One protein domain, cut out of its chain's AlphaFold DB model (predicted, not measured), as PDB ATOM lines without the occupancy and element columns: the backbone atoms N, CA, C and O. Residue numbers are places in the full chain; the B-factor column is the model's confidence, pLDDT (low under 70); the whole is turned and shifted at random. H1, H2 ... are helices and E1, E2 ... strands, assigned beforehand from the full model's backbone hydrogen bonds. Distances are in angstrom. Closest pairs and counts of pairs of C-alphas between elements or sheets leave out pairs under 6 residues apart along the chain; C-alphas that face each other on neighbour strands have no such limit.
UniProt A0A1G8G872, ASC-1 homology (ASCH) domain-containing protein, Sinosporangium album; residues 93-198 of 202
ATOM      1  N   ARG A  93     210.348 181.371 134.367       91.25
ATOM      2  CA  ARG A  93     209.981 182.706 134.846       91.25
ATOM      3  C   ARG A  93     210.359 183.723 133.786       91.25
ATOM      4  O   ARG A  93     211.512 183.773 133.365       91.25
ATOM      5  N   GLU A  94     209.408 184.555 133.391       93.44
ATOM      6  CA  GLU A  94     209.676 185.599 132.409       93.44
ATOM      7  C   GLU A  94     210.291 186.835 133.061       93.44
ATOM      8  O   GLU A  94     209.804 187.350 134.073       93.44
ATOM      9  N   MET A  95     211.384 187.318 132.473       94.25
ATOM     10  CA  MET A  95     212.073 188.525 132.915       94.25
ATOM     11  C   MET A  95     212.430 189.398 131.719       94.25
ATOM     12  O   MET A  95     213.101 188.964 130.789       94.25
ATOM     13  N   ASN A  96     212.042 190.669 131.761       94.69
ATOM     14  CA  ASN A  96     212.431 191.607 130.715       94.69
ATOM     15  C   ASN A  96     213.915 191.987 130.834       94.69
ATOM     16  O   ASN A  96     214.425 192.216 131.942       94.69
ATOM     17  N   LEU A  97     214.576 192.108 129.680       93.69
ATOM     18  CA  LEU A  97     215.924 192.653 129.539       93.69
ATOM     19  C   LEU A  97     215.963 193.792 128.523       93.69
ATOM     20  O   LEU A  97     215.261 193.798 127.512       93.69
ATOM     21  N   TYR A  98     216.853 194.752 128.766       92.88
ATOM     22  CA  TYR A  98     217.240 195.702 127.728       92.88
ATOM     23  C   TYR A  98     218.032 194.990 126.632       92.88
ATOM     24  O   TYR A  98     218.866 194.137 126.938       92.88
ATOM     25  N   ARG A  99     217.827 195.411 125.376       94.56
ATOM     26  CA  ARG A  99     218.420 194.800 124.172       94.56
ATOM     27  C   ARG A  99     219.907 194.479 124.326       94.56
ATOM     28  O   ARG A  99     220.299 193.333 124.187       94.56
ATOM     29  N   ARG A 100     220.702 195.460 124.771       93.62
ATOM     30  CA  ARG A 100     222.156 195.306 124.965       93.62
ATOM     31  C   ARG A 100     222.569 194.152 125.888       93.62
ATOM     32  O   ARG A 100     223.677 193.660 125.763       93.62
ATOM     33  N   TYR A 101     221.730 193.775 126.853       94.44
ATOM     34  CA  TYR A 101     222.005 192.662 127.766       94.44
ATOM     35  C   TYR A 101     221.395 191.364 127.259       94.44
ATOM     36  O   TYR A 101     222.004 190.312 127.421       94.44
ATOM     37  N   PHE A 102     220.220 191.456 126.634       96.50
ATOM     38  CA  PHE A 102     219.576 190.329 125.977       96.50
ATOM     39  C   PHE A 102     220.504 189.702 124.934       96.50
ATOM     40  O   PHE A 102     220.729 188.499 124.985       96.50
ATOM     41  N   ASP A 103     221.122 190.513 124.073       95.94
ATOM     42  CA  ASP A 103     222.007 190.020 123.012       95.94
ATOM     43  C   ASP A 103     223.216 189.250 123.581       95.94
ATOM     44  O   ASP A 103     223.659 188.263 123.001       95.94
ATOM     45  N   LEU A 104     223.717 189.636 124.763       95.81
ATOM     46  CA  LEU A 104     224.817 188.933 125.437       95.81
ATOM     47  C   LEU A 104     224.385 187.583 126.021       95.81
ATOM     48  O   LEU A 104     225.176 186.638 126.004       95.81
ATOM     49  N   VAL A 105     223.153 187.496 126.538       95.94
ATOM     50  CA  VAL A 105     222.558 186.235 127.012       95.94
ATOM     51  C   VAL A 105     222.276 185.311 125.833       95.94
ATOM     52  O   VAL A 105     222.661 184.149 125.874       95.94
ATOM     53  N   ALA A 106     221.665 185.833 124.768       94.56
ATOM     54  CA  ALA A 106     221.369 185.084 123.549       94.56
ATOM     55  C   ALA A 106     222.644 184.589 122.842       94.56
ATOM     56  O   ALA A 106     222.624 183.547 122.199       94.56
ATOM     57  N   ALA A 107     223.768 185.295 122.998       94.06
ATOM     58  CA  ALA A 107     225.082 184.841 122.545       94.06
ATOM     59  C   ALA A 107     225.796 183.890 123.534       94.06
ATOM     60  O   ALA A 107     226.907 183.451 123.254       94.06
ATOM     61  N   GLY A 108     225.223 183.622 124.713       93.44
ATOM     62  CA  GLY A 108     225.824 182.784 125.760       93.44
ATOM     63  C   GLY A 108     227.066 183.379 126.439       93.44
ATOM     64  O   GLY A 108     227.751 182.690 127.187       93.44
ATOM     65  N   THR A 109     227.379 184.655 126.192       94.38
ATOM     66  CA  THR A 109     228.598 185.311 126.709       94.38
ATOM     67  C   THR A 109     228.395 185.934 128.089       94.38
ATOM     68  O   THR A 109     229.332 186.010 128.882       94.38
ATOM     69  N   LYS A 110     227.165 186.358 128.403       93.31
ATOM     70  CA  LYS A 110     226.757 186.782 129.746       93.31
ATOM     71  C   LYS A 110     226.240 185.572 130.517       93.31
ATOM     72  O   LYS A 110     225.201 185.021 130.168       93.31
ATOM     73  N   THR A 111     226.940 185.208 131.587       96.25
ATOM     74  CA  THR A 111     226.643 184.014 132.401       96.25
ATOM     75  C   THR A 111     226.161 184.345 133.809       96.25
ATOM     76  O   THR A 111     225.655 183.465 134.495       96.25
ATOM     77  N   ILE A 112     226.256 185.606 134.244       97.69
ATOM     78  CA  ILE A 112     225.692 186.077 135.516       97.69
ATOM     79  C   ILE A 112     224.635 187.143 135.244       97.69
ATOM     80  O   ILE A 112     224.945 188.221 134.730       97.69
ATOM     81  N   GLU A 113     223.389 186.884 135.628       97.31
ATOM     82  CA  GLU A 113     222.316 187.876 135.676       97.31
ATOM     83  C   GLU A 113     222.225 188.525 137.061       97.31
ATOM     84  O   GLU A 113     222.213 187.845 138.086       97.31
ATOM     85  N   VAL A 114     222.120 189.859 137.092       96.81
ATOM     86  CA  VAL A 114     222.090 190.639 138.337       96.81
ATOM     87  C   VAL A 114     220.677 191.136 138.612       96.81
ATOM     88  O   VAL A 114     220.081 191.870 137.818       96.81
ATOM     89  N   ARG A 115     220.146 190.785 139.782       96.81
ATOM     90  CA  ARG A 115     218.849 191.259 140.283       96.81
ATOM     91  C   ARG A 115     218.986 191.696 141.737       96.81
ATOM     92  O   ARG A 115     219.985 191.427 142.388       96.81
ATOM     93  N   VAL A 116     217.968 192.370 142.255       96.69
ATOM     94  CA  VAL A 116     217.808 192.577 143.702       96.69
ATOM     95  C   VAL A 116     216.828 191.545 144.255       96.69
ATOM     96  O   VAL A 116     216.035 190.981 143.496       96.69
ATOM     97  N   GLN A 117     216.863 191.280 145.561       94.19
ATOM     98  CA  GLN A 117     216.058 190.238 146.217       94.19
ATOM     99  C   GLN A 117     214.576 190.623 146.386       94.19
ATOM    100  O   GLN A 117     214.023 190.625 147.494       94.19
ATOM    101  N   TYR A 118     213.897 190.909 145.273       91.81
ATOM    102  CA  TYR A 118     212.446 191.051 145.261       91.81
ATOM    103  C   TYR A 118     211.770 189.779 145.801       91.81
ATOM    104  O   TYR A 118     212.285 188.676 145.592       91.81
ATOM    105  N   PRO A 119     210.604 189.895 146.466       88.31
ATOM    106  CA  PRO A 119     209.913 188.746 147.052       88.31
ATOM    107  C   PRO A 119     209.706 187.574 146.081       88.31
ATOM    108  O   PRO A 119     209.927 186.426 146.454       88.31
ATOM    109  N   ASN A 120     209.370 187.857 144.818       84.31
ATOM    110  CA  ASN A 120     209.134 186.850 143.777       84.31
ATOM    111  C   ASN A 120     210.398 186.102 143.313       84.31
ATOM    112  O   ASN A 120     210.270 185.051 142.687       84.31
ATOM    113  N   LEU A 121     211.593 186.619 143.608       89.69
ATOM    114  CA  LEU A 121     212.879 185.994 143.274       89.69
ATOM    115  C   LEU A 121     213.494 185.233 144.453       89.69
ATOM    116  O   LEU A 121     214.521 184.582 144.298       89.69
ATOM    117  N   ARG A 122     212.880 185.283 145.642       86.69
ATOM    118  CA  ARG A 122     213.426 184.618 146.835       86.69
ATOM    119  C   ARG A 122     213.452 183.099 146.713       86.69
ATOM    120  O   ARG A 122     214.346 182.495 147.297       86.69
ATOM    121  N   THR A 123     212.506 182.532 145.966       88.75
ATOM    122  CA  THR A 123     212.366 181.088 145.729       88.75
ATOM    123  C   THR A 123     213.115 180.592 144.497       88.75
ATOM    124  O   THR A 123     213.033 179.406 144.210       88.75
ATOM    125  N   LEU A 124     213.819 181.467 143.771       92.44
ATOM    126  CA  LEU A 124     214.610 181.057 142.615       92.44
ATOM    127  C   LEU A 124     215.772 180.160 143.069       92.44
ATOM    128  O   LEU A 124     216.522 180.540 143.974       92.44
ATOM    129  N   ALA A 125     215.930 179.007 142.427       93.31
ATOM    130  CA  ALA A 125     216.936 178.007 142.766       93.31
ATOM    131  C   ALA A 125     217.645 177.450 141.521       93.31
ATOM    132  O   ALA A 125     217.234 177.674 140.385       93.31
ATOM    133  N   ALA A 126     218.745 176.726 141.740       93.50
ATOM    134  CA  ALA A 126     219.389 175.964 140.675       93.50
ATOM    135  C   ALA A 126     218.418 174.914 140.110       93.50
ATOM    136  O   ALA A 126     217.711 174.260 140.871       93.50
ATOM    137  N   GLY A 127     218.401 174.754 138.787       90.12
ATOM    138  CA  GLY A 127     217.435 173.911 138.077       90.12
ATOM    139  C   GLY A 127     216.261 174.685 137.476       90.12
ATOM    140  O   GLY A 127     215.759 174.267 136.435       90.12
ATOM    141  N   ASP A 128     215.898 175.838 138.050       92.75
ATOM    142  CA  ASP A 128     214.846 176.698 137.504       92.75
ATOM    143  C   ASP A 128     215.204 177.206 136.102       92.75
ATOM    144  O   ASP A 128     216.377 177.340 135.741       92.75
ATOM    145  N   HIS A 129     214.180 177.569 135.331       94.31
ATOM    146  CA  HIS A 129     214.357 178.215 134.038       94.31
ATOM    147  C   HIS A 129     213.923 179.680 134.075       94.31
ATOM    148  O   HIS A 129     212.934 180.059 134.714       94.31
ATOM    149  N   ILE A 130     214.663 180.518 133.353       95.62
ATOM    150  CA  ILE A 130     214.331 181.925 133.137       95.62
ATOM    151  C   ILE A 130     214.233 182.153 131.638       95.62
ATOM    152  O   ILE A 130     215.185 181.889 130.903       95.62
ATOM    153  N   ARG A 131     213.086 182.672 131.196       95.50
ATOM    154  CA  ARG A 131     212.902 183.162 129.833       95.50
ATOM    155  C   ARG A 131     213.120 184.663 129.852       95.50
ATOM    156  O   ARG A 131     212.297 185.422 130.371       95.50
ATOM    157  N   PHE A 132     214.251 185.096 129.319       96.88
ATOM    158  CA  PHE A 132     214.489 186.515 129.127       96.88
ATOM    159  C   PHE A 132     213.739 186.995 127.895       96.88
ATOM    160  O   PHE A 132     213.801 186.344 126.863       96.88
ATOM    161  N   VAL A 133     213.051 188.130 128.004       96.12
ATOM    162  CA  VAL A 133     212.227 188.693 126.925       96.12
ATOM    163  C   VAL A 133     212.730 190.086 126.555       96.12
ATOM    164  O   VAL A 133     213.016 190.915 127.429       96.12
ATOM    165  N   CYS A 134     212.828 190.361 125.254       94.31
ATOM    166  CA  CYS A 134     213.121 191.679 124.704       94.31
ATOM    167  C   CYS A 134     212.252 191.956 123.465       94.31
ATOM    168  O   CYS A 134     212.608 191.644 122.329       94.31
ATOM    169  N   GLY A 135     211.090 192.580 123.667       93.62
ATOM    170  CA  GLY A 135     210.150 192.830 122.573       93.62
ATOM    171  C   GLY A 135     209.517 191.530 122.074       93.62
ATOM    172  O   GLY A 135     208.682 190.970 122.773       93.62
ATOM    173  N   ARG A 136     209.880 191.091 120.862       90.94
ATOM    174  CA  ARG A 136     209.400 189.828 120.261       90.94
ATOM    175  C   ARG A 136     210.403 188.680 120.367       90.94
ATOM    176  O   ARG A 136     210.064 187.576 119.969       90.94
ATOM    177  N   ASP A 137     211.605 188.963 120.857       94.00
ATOM    178  CA  ASP A 137     212.656 187.964 120.993       94.00
ATOM    179  C   ASP A 137     212.684 187.451 122.429       94.00
ATOM    180  O   ASP A 137     212.487 188.225 123.379       94.00
ATOM    181  N   ASP A 138     212.970 186.164 122.585       95.50
ATOM    182  CA  ASP A 138     213.193 185.543 123.878       95.50
ATOM    183  C   ASP A 138     214.399 184.597 123.866       95.50
ATOM    184  O   ASP A 138     214.858 184.143 122.819       95.50
ATOM    185  N   ALA A 139     214.964 184.376 125.051       94.62
ATOM    186  CA  ALA A 139     216.075 183.466 125.274       94.62
ATOM    187  C   ALA A 139     215.805 182.662 126.544       94.62
ATOM    188  O   ALA A 139     215.665 183.225 127.637       94.62
ATOM    189  N   LEU A 140     215.724 181.341 126.398       94.69
ATOM    190  CA  LEU A 140     215.535 180.422 127.508       94.69
ATOM    191  C   LEU A 140     216.883 180.088 128.145       94.69
ATOM    192  O   LEU A 140     217.837 179.719 127.470       94.69
ATOM    193  N   THR A 141     216.959 180.197 129.466       96.19
ATOM    194  CA  THR A 141     218.166 179.891 130.233       96.19
ATOM    195  C   THR A 141     217.843 178.975 131.402       96.19
ATOM    196  O   THR A 141     216.738 179.025 131.950       96.19
ATOM    197  N   ARG A 142     218.817 178.160 131.800       95.62
ATOM    198  CA  ARG A 142     218.771 177.341 133.009       95.62
ATOM    199  C   ARG A 142     219.597 178.000 134.106       95.62
ATOM    200  O   ARG A 142     220.743 178.383 133.881       95.62
ATOM    201  N   VAL A 143     219.036 178.088 135.305       96.94
ATOM    202  CA  VAL A 143     219.738 178.572 136.493       96.94
ATOM    203  C   VAL A 143     220.682 177.482 136.995       96.94
ATOM    204  O   VAL A 143     220.260 176.380 137.344       96.94
ATOM    205  N   LYS A 144     221.975 177.796 137.051       97.25
ATOM    206  CA  LYS A 144     223.029 176.913 137.568       97.25
ATOM    207  C   LYS A 144     223.261 177.125 139.055       97.25
ATOM    208  O   LYS A 144     223.500 176.167 139.783       97.25
ATOM    209  N   ARG A 145     223.186 178.379 139.502       97.38
ATOM    210  CA  ARG A 145     223.441 178.786 140.886       97.38
ATOM    211  C   ARG A 145     222.776 180.127 141.167       97.38
ATOM    212  O   ARG A 145     222.674 180.974 140.285       97.38
ATOM    213  N   VAL A 146     222.374 180.336 142.416       97.62
ATOM    214  CA  VAL A 146     221.928 181.639 142.923       97.62
ATOM    215  C   VAL A 146     222.788 182.003 144.128       97.62
ATOM    216  O   VAL A 146     222.809 181.265 145.111       97.62
ATOM    217  N   ALA A 147     223.491 183.132 144.062       97.38
ATOM    218  CA  ALA A 147     224.267 183.692 145.167       97.38
ATOM    219  C   ALA A 147     223.711 185.044 145.614       97.38
ATOM    220  O   ALA A 147     223.051 185.753 144.848       97.38
ATOM    221  N   ARG A 148     223.953 185.377 146.884       97.00
ATOM    222  CA  ARG A 148     223.424 186.570 147.548       97.00
ATOM    223  C   ARG A 148     224.575 187.404 148.087       97.00
ATOM    224  O   ARG A 148     225.463 186.848 148.722       97.00
ATOM    225  N   TYR A 149     224.500 188.712 147.876       97.62
ATOM    226  CA  TYR A 149     225.518 189.673 148.295       97.62
ATOM    227  C   TYR A 149     224.872 190.875 148.981       97.62
ATOM    228  O   TYR A 149     223.687 191.167 148.757       97.62
ATOM    229  N   ALA A 150     225.647 191.568 149.813       96.00
ATOM    230  CA  ALA A 150     225.192 192.770 150.501       96.00
ATOM    231  C   ALA A 150     225.219 194.008 149.589       96.00
ATOM    232  O   ALA A 150     224.412 194.914 149.787       96.00
ATOM    233  N   SER A 151     226.103 194.039 148.585       97.62
ATOM    234  CA  SER A 151     226.236 195.160 147.642       97.62
ATOM    235  C   SER A 151     226.577 194.719 146.219       97.62
ATOM    236  O   SER A 151     226.968 193.575 145.965       97.62
ATOM    237  N   PHE A 152     226.428 195.639 145.262       98.12
ATOM    238  CA  PHE A 152     226.837 195.393 143.878       98.12
ATOM    239  C   PHE A 152     228.357 195.329 143.716       98.12
ATOM    240  O   PHE A 152     228.829 194.603 142.846       98.12
ATOM    241  N   GLU A 153     229.123 196.055 144.535       97.88
ATOM    242  CA  GLU A 153     230.586 195.963 144.550       97.88
ATOM    243  C   GLU A 153     231.051 194.569 144.947       97.88
ATOM    244  O   GLU A 153     231.794 193.954 144.192       97.88
ATOM    245  N   GLU A 154     230.567 194.056 146.084       97.88
ATOM    246  CA  GLU A 154     230.930 192.725 146.580       97.88
ATOM    247  C   GLU A 154     230.615 191.648 145.535       97.88
ATOM    248  O   GLU A 154     231.432 190.768 145.260       97.88
ATOM    249  N   MET A 155     229.446 191.762 144.899       98.00
ATOM    250  CA  MET A 155     229.033 190.865 143.825       98.00
ATOM    251  C   MET A 155     229.972 190.945 142.615       98.00
ATOM    252  O   MET A 155     230.412 189.905 142.136       98.00
ATOM    253  N   LEU A 156     230.303 192.146 142.123       97.50
ATOM    254  CA  LEU A 156     231.191 192.306 140.962       97.50
ATOM    255  C   LEU A 156     232.616 191.826 141.250       97.50
ATOM    256  O   LEU A 156     233.242 191.237 140.372       97.50
ATOM    257  N   ASP A 157     233.110 192.062 142.464       96.62
ATOM    258  CA  ASP A 157     234.450 191.651 142.891       96.62
ATOM    259  C   ASP A 157     234.557 190.127 143.046       96.62
ATOM    260  O   ASP A 157     235.621 189.559 142.809       96.62
ATOM    261  N   THR A 158     233.452 189.461 143.396       97.50
ATOM    262  CA  THR A 158     233.405 188.003 143.583       97.50
ATOM    263  C   THR A 158     233.096 187.250 142.290       97.50
ATOM    264  O   THR A 158     233.741 186.251 141.983       97.50
ATOM    265  N   GLU A 159     232.088 187.691 141.533       96.94
ATOM    266  CA  GLU A 159     231.604 186.975 140.345       96.94
ATOM    267  C   GLU A 159     232.425 187.269 139.089       96.94
ATOM    268  O   GLU A 159     232.391 186.464 138.157       96.94
ATOM    269  N   GLY A 160     233.143 188.396 139.063       94.81
ATOM    270  CA  GLY A 160     233.905 188.868 137.912       94.81
ATOM    271  C   GLY A 160     233.048 189.704 136.944       94.81
ATOM    272  O   GLY A 160     232.012 189.234 136.453       94.81
ATOM    273  N   PRO A 161     233.440 190.955 136.622       93.56
ATOM    274  CA  PRO A 161     232.664 191.825 135.735       93.56
ATOM    275  C   PRO A 161     232.495 191.242 134.323       93.56
ATOM    276  O   PRO A 161     231.480 191.487 133.670       93.56
ATOM    277  N   GLU A 162     233.446 190.449 133.841       93.69
ATOM    278  CA  GLU A 162     233.406 189.800 132.532       93.69
ATOM    279  C   GLU A 162     232.256 188.795 132.391       93.69
ATOM    280  O   GLU A 162     231.679 188.680 131.312       93.69
ATOM    281  N   ARG A 163     231.854 188.129 133.481       92.75
ATOM    282  CA  ARG A 163     230.723 187.185 133.483       92.75
ATOM    283  C   ARG A 163     229.371 187.897 133.545       92.75
ATOM    284  O   ARG A 163     228.369 187.377 133.045       92.75
ATOM    285  N   VAL A 164     229.338 189.097 134.129       92.69
ATOM    286  CA  VAL A 164     228.139 189.942 134.241       92.69
ATOM    287  C   VAL A 164     227.879 190.720 132.950       92.69
ATOM    288  O   VAL A 164     226.743 190.773 132.471       92.69
ATOM    289  N   ASN A 165     228.907 191.344 132.380       91.38
ATOM    290  CA  ASN A 165     228.849 191.994 131.077       91.38
ATOM    291  C   ASN A 165     230.266 192.096 130.474       91.38
ATOM    292  O   ASN A 165     230.996 193.036 130.794       91.38
ATOM    293  N   PRO A 166     230.633 191.219 129.527       89.25
ATOM    294  CA  PRO A 166     231.981 191.194 128.952       89.25
ATOM    295  C   PRO A 166     232.336 192.442 128.127       89.25
ATOM    296  O   PRO A 166     233.494 192.638 127.769       89.25
ATOM    297  N   THR A 167     231.364 193.309 127.822       91.62
ATOM    298  CA  THR A 167     231.546 194.488 126.958       91.62
ATOM    299  C   THR A 167     231.711 195.802 127.728       91.62
ATOM    300  O   THR A 167     231.698 196.879 127.134       91.62
ATOM    301  N   SER A 168     231.803 195.770 129.060       91.88
ATOM    302  CA  SER A 168     231.906 196.989 129.876       91.88
ATOM    303  C   SER A 168     232.850 196.806 131.053       91.88
ATOM    304  O   SER A 168     232.932 195.725 131.631       91.88
ATOM    305  N   THR A 169     233.523 197.882 131.457       96.25
ATOM    306  CA  THR A 169     234.405 197.850 132.631       96.25
ATOM    307  C   THR A 169     233.600 197.708 133.923       96.25
ATOM    308  O   THR A 169     232.426 198.083 133.971       96.25
ATOM    309  N   ARG A 170     234.236 197.223 134.995       96.69
ATOM    310  CA  ARG A 170     233.625 197.098 136.331       96.69
ATOM    311  C   ARG A 170     232.883 198.368 136.762       96.69
ATOM    312  O   ARG A 170     231.713 198.302 137.123       96.69
ATOM    313  N   ASP A 171     233.530 199.529 136.670       97.06
ATOM    314  CA  ASP A 171     232.951 200.793 137.145       97.06
ATOM    315  C   ASP A 171     231.763 201.246 136.289       97.06
ATOM    316  O   ASP A 171     230.750 201.718 136.812       97.06
ATOM    317  N   GLN A 172     231.836 201.040 134.970       96.69
ATOM    318  CA  GLN A 172     230.707 201.291 134.075       96.69
ATOM    319  C   GLN A 172     229.535 200.362 134.390       96.69
ATOM    320  O   GLN A 172     228.379 200.790 134.350       96.69
ATOM    321  N   GLN A 173     229.804 199.092 134.696       95.75
ATOM    322  CA  GLN A 173     228.770 198.144 135.095       95.75
ATOM    323  C   GLN A 173     228.115 198.560 136.406       95.75
ATOM    324  O   GLN A 173     226.891 198.661 136.446       95.75
ATOM    325  N   LEU A 174     228.900 198.889 137.432       97.44
ATOM    326  CA  LEU A 174     228.393 199.354 138.720       97.44
ATOM    327  C   LEU A 174     227.497 200.592 138.558       97.44
ATOM    328  O   LEU A 174     226.372 200.617 139.061       97.44
ATOM    329  N   ALA A 175     227.950 201.587 137.790       96.88
ATOM    330  CA  ALA A 175     227.168 202.788 137.503       96.88
ATOM    331  C   ALA A 175     225.860 202.470 136.752       96.88
ATOM    332  O   ALA A 175     224.793 202.985 137.096       96.88
ATOM    333  N   ASN A 176     225.916 201.591 135.746       94.69
ATOM    334  CA  ASN A 176     224.739 201.161 134.990       94.69
ATOM    335  C   ASN A 176     223.736 200.394 135.860       94.69
ATOM    336  O   ASN A 176     222.534 200.634 135.753       94.69
ATOM    337  N   ILE A 177     224.217 199.492 136.719       94.94
ATOM    338  CA  ILE A 177     223.385 198.707 137.633       94.94
ATOM    339  C   ILE A 177     222.699 199.642 138.627       94.94
ATOM    340  O   ILE A 177     221.479 199.585 138.753       94.94
ATOM    341  N   ARG A 178     223.429 200.576 139.247       96.56
ATOM    342  CA  ARG A 178     222.856 201.538 140.205       96.56
ATOM    343  C   ARG A 178     221.852 202.508 139.596       96.56
ATOM    344  O   ARG A 178     220.926 202.949 140.272       96.56
ATOM    345  N   ARG A 179     221.975 202.799 138.300       95.38
ATOM    346  CA  ARG A 179     220.959 203.567 137.569       95.38
ATOM    347  C   ARG A 179     219.620 202.822 137.473       95.38
ATOM    348  O   ARG A 179     218.575 203.462 137.411       95.38
ATOM    349  N   ILE A 180     219.640 201.487 137.460       92.56
ATOM    350  CA  ILE A 180     218.443 200.628 137.441       92.56
ATOM    351  C   ILE A 180     217.963 200.344 138.878       92.56
ATOM    352  O   ILE A 180     216.764 200.412 139.193       92.56
ATOM    353  N   TYR A 181     218.918 200.044 139.757       95.06
ATOM    354  CA  TYR A 181     218.739 199.684 141.153       95.06
ATOM    355  C   TYR A 181     219.428 200.705 142.058       95.06
ATOM    356  O   TYR A 181     220.565 200.513 142.471       95.06
ATOM    357  N   GLY A 182     218.727 201.800 142.361       95.00
ATOM    358  CA  GLY A 182     219.213 202.774 143.338       95.00
ATOM    359  C   GLY A 182     219.377 202.175 144.748       95.00
ATOM    360  O   GLY A 182     218.975 201.031 144.980       95.00
ATOM    361  N   PRO A 183     219.896 202.956 145.713       96.31
ATOM    362  CA  PRO A 183     220.283 202.463 147.039       96.31
ATOM    363  C   PRO A 183     219.180 201.704 147.789       96.31
ATOM    364  O   PRO A 183     219.442 200.673 148.396       96.31
ATOM    365  N   GLU A 184     217.928 202.156 147.697       96.19
ATOM    366  CA  GLU A 184     216.788 201.486 148.344       96.19
ATOM    367  C   GLU A 184     216.539 200.074 147.802       96.19
ATOM    368  O   GLU A 184     216.131 199.178 148.536       96.19
ATOM    369  N   LYS A 185     216.798 199.860 146.508       96.25
ATOM    370  CA  LYS A 185     216.663 198.545 145.879       96.25
ATOM    371  C   LYS A 185     217.868 197.667 146.192       96.25
ATOM    372  O   LYS A 185     217.687 196.480 146.429       96.25
ATOM    373  N   GLU A 186     219.068 198.244 146.218       97.00
ATOM    374  CA  GLU A 186     220.289 197.551 146.651       97.00
ATOM    375  C   GLU A 186     220.156 197.051 148.099       97.00
ATOM    376  O   GLU A 186     220.515 195.913 148.383       97.00
ATOM    377  N   ALA A 187     219.515 197.830 148.978       96.12
ATOM    378  CA  ALA A 187     219.246 197.464 150.371       96.12
ATOM    379  C   ALA A 187     218.328 196.238 150.548       96.12
ATOM    380  O   ALA A 187     218.299 195.645 151.625       96.12
ATOM    381  N   LEU A 188     217.605 195.812 149.504       95.81
ATOM    382  CA  LEU A 188     216.891 194.528 149.521       95.81
ATOM    383  C   LEU A 188     217.862 193.334 149.516       95.81
ATOM    384  O   LEU A 188     217.452 192.217 149.825       95.81
ATOM    385  N   GLY A 189     219.127 193.569 149.165       96.19
ATOM    386  CA  GLY A 189     220.153 192.578 148.894       96.19
ATOM    387  C   GLY A 189     220.278 192.293 147.398       96.19
ATOM    388  O   GLY A 189     219.312 192.396 146.633       96.19
ATOM    389  N   VAL A 190     221.474 191.885 146.985       97.50
ATOM    390  CA  VAL A 190     221.828 191.611 145.587       97.50
ATOM    391  C   VAL A 190     221.777 190.109 145.317       97.50
ATOM    392  O   VAL A 190     222.141 189.304 146.172       97.50
ATOM    393  N   LEU A 191     221.297 189.738 144.133       97.50
ATOM    394  CA  LEU A 191     221.314 188.387 143.583       97.50
ATOM    395  C   LEU A 191     222.244 188.341 142.375       97.50
ATOM    396  O   LEU A 191     222.043 189.094 141.419       97.50
ATOM    397  N   ALA A 192     223.190 187.406 142.405       97.88
ATOM    398  CA  ALA A 192     223.876 186.921 141.216       97.88
ATOM    399  C   ALA A 192     223.266 185.572 140.834       97.88
ATOM    400  O   ALA A 192     223.304 184.614 141.611       97.88
ATOM    401  N   ILE A 193     222.659 185.517 139.657       98.12
ATOM    402  CA  ILE A 193     222.013 184.323 139.123       98.12
ATOM    403  C   ILE A 193     222.908 183.813 138.005       98.12
ATOM    404  O   ILE A 193     223.004 184.434 136.948       98.12
ATOM    405  N   GLU A 194     223.578 182.698 138.249       98.12
ATOM    406  CA  GLU A 194     224.362 182.030 137.224       98.12
ATOM    407  C   GLU A 194     223.434 181.296 136.270       98.12
ATOM    408  O   GLU A 194     222.616 180.476 136.696       98.12
ATOM    409  N   ILE A 195     223.554 181.620 134.989       97.50
ATOM    410  CA  ILE A 195     222.673 181.170 133.922       97.50
ATOM    411  C   ILE A 195     223.472 180.511 132.804       97.50
ATOM    412  O   ILE A 195     224.586 180.916 132.477       97.50
ATOM    413  N   GLU A 196     222.856 179.511 132.195       96.25
ATOM    414  CA  GLU A 196     223.336 178.835 130.997       96.25
ATOM    415  C   GLU A 196     222.251 178.926 129.924       96.25
ATOM    416  O   GLU A 196     221.083 178.648 130.206       96.25
ATOM    417  N   LEU A 197     222.614 179.349 128.711       95.50
ATOM    418  CA  LEU A 197     221.683 179.402 127.585       95.50
ATOM    419  C   LEU A 197     221.231 177.983 127.224       95.50
ATOM    420  O   LEU A 197     222.058 177.096 127.017       95.50
ATOM    421  N   VAL A 198     219.918 177.780 127.142       92.38
ATOM    422  CA  VAL A 198     219.337 176.536 126.639       92.38
ATOM    423  C   VAL A 198     219.236 176.675 125.127       92.38
ATOM    424  O   VAL A 198     218.398 177.417 124.622       92.38
TER     425      VAL A 198
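This is residues 93 to 198 of the 202 residues of the protein "ASC-1 homology (ASCH) domain-containing protein" of Sinosporangium album (UniProt A0A1G8G872). One strongly twisted sheet of five strands, curled like part of a barrel, has two separate helices over the same face: H1 near its E3 and E4 part, and H2 near E5. H4 packs on H2 away from the sheet, and the long strand E4 bends sharply as it runs through the sheet. The printed part has 106 residues with five named helices and five named strands, in the chain order E1 H1 E2 E3 E4 H2 H3 H4 H5 E5; the mixed sheet has the order E1, E3, E4, E5, E2, and the class is mixed, helices and strands. The whole is compact, with a radius of gyration of the C-alphas of 12.7 A, and rounded, spanning 31 by 30 by 23 A.

E4, residues 137 to 149, is the longest strand at 30.2 A and bends by 80 degrees at residue 144. E5, residues 190 to 197, measures 21.8 A and ends at C-alpha 197 (221.683, 179.402, 127.585). E3 is residues 129 to 134, 16.4 A; E2 is residues 112 to 116, 13.1 A; E1 is residues 93 to 96, beginning at C-alpha 93 (209.981, 182.706, 134.846). H4, residues 170 to 180, is the longest helix at 15.6 A. H1 is residues 99 to 106, H2 152 to 159, H3 161 to 164 and H5 183 to 186.

E4 and E5 are antiparallel, with N 144 and O 194 2.8 A apart, within hydrogen-bond range. E3 and E4 form an antiparallel hairpin, with N 132 and O 139 at 2.9 A. E1 is parallel to E3, with N 95 and O 131 at 3.0 A, and E2 is antiparallel to E5, with N 113 and O 193 at 2.8 A. H1 is on the sheet at a height of 7.2 A; its closest C-alphas to E4 are Ala 106 and Ala 139, 5.8 A. H2, on the same face, has a height of 8.8 A and runs slantwise to E5 at 40 degrees on the local plane; C-alphas 152 and 190 are their closest, 6.5 A. H3 is on that face too, its C-alpha 164 4.7 A from C-alpha 112 of E2, their closest pair. H4, not on the sheet, touches H2 at a steep tilt of 49 degrees, opposite ways, closest at the C-alphas of Phe 152 and Leu 174, 6.7 A. H5 only just grazes the sheet with residues 185 to 186. H1 and H2 are apart. Every O i to N i+4 pair is within hydrogen-bond range in H2 and H4, and 3 of 4 in H1; H3 and H5 are too short for such a pair.

The C-alphas of Arg 136 and Ala 150 are the two farthest apart, 34.2 A. The printed part has no cut. The link from E2 to E3, residues 117 to 128, is long; the others are tight. The mean pLDDT of the printed part is 94.9, and no printed residue is under 70.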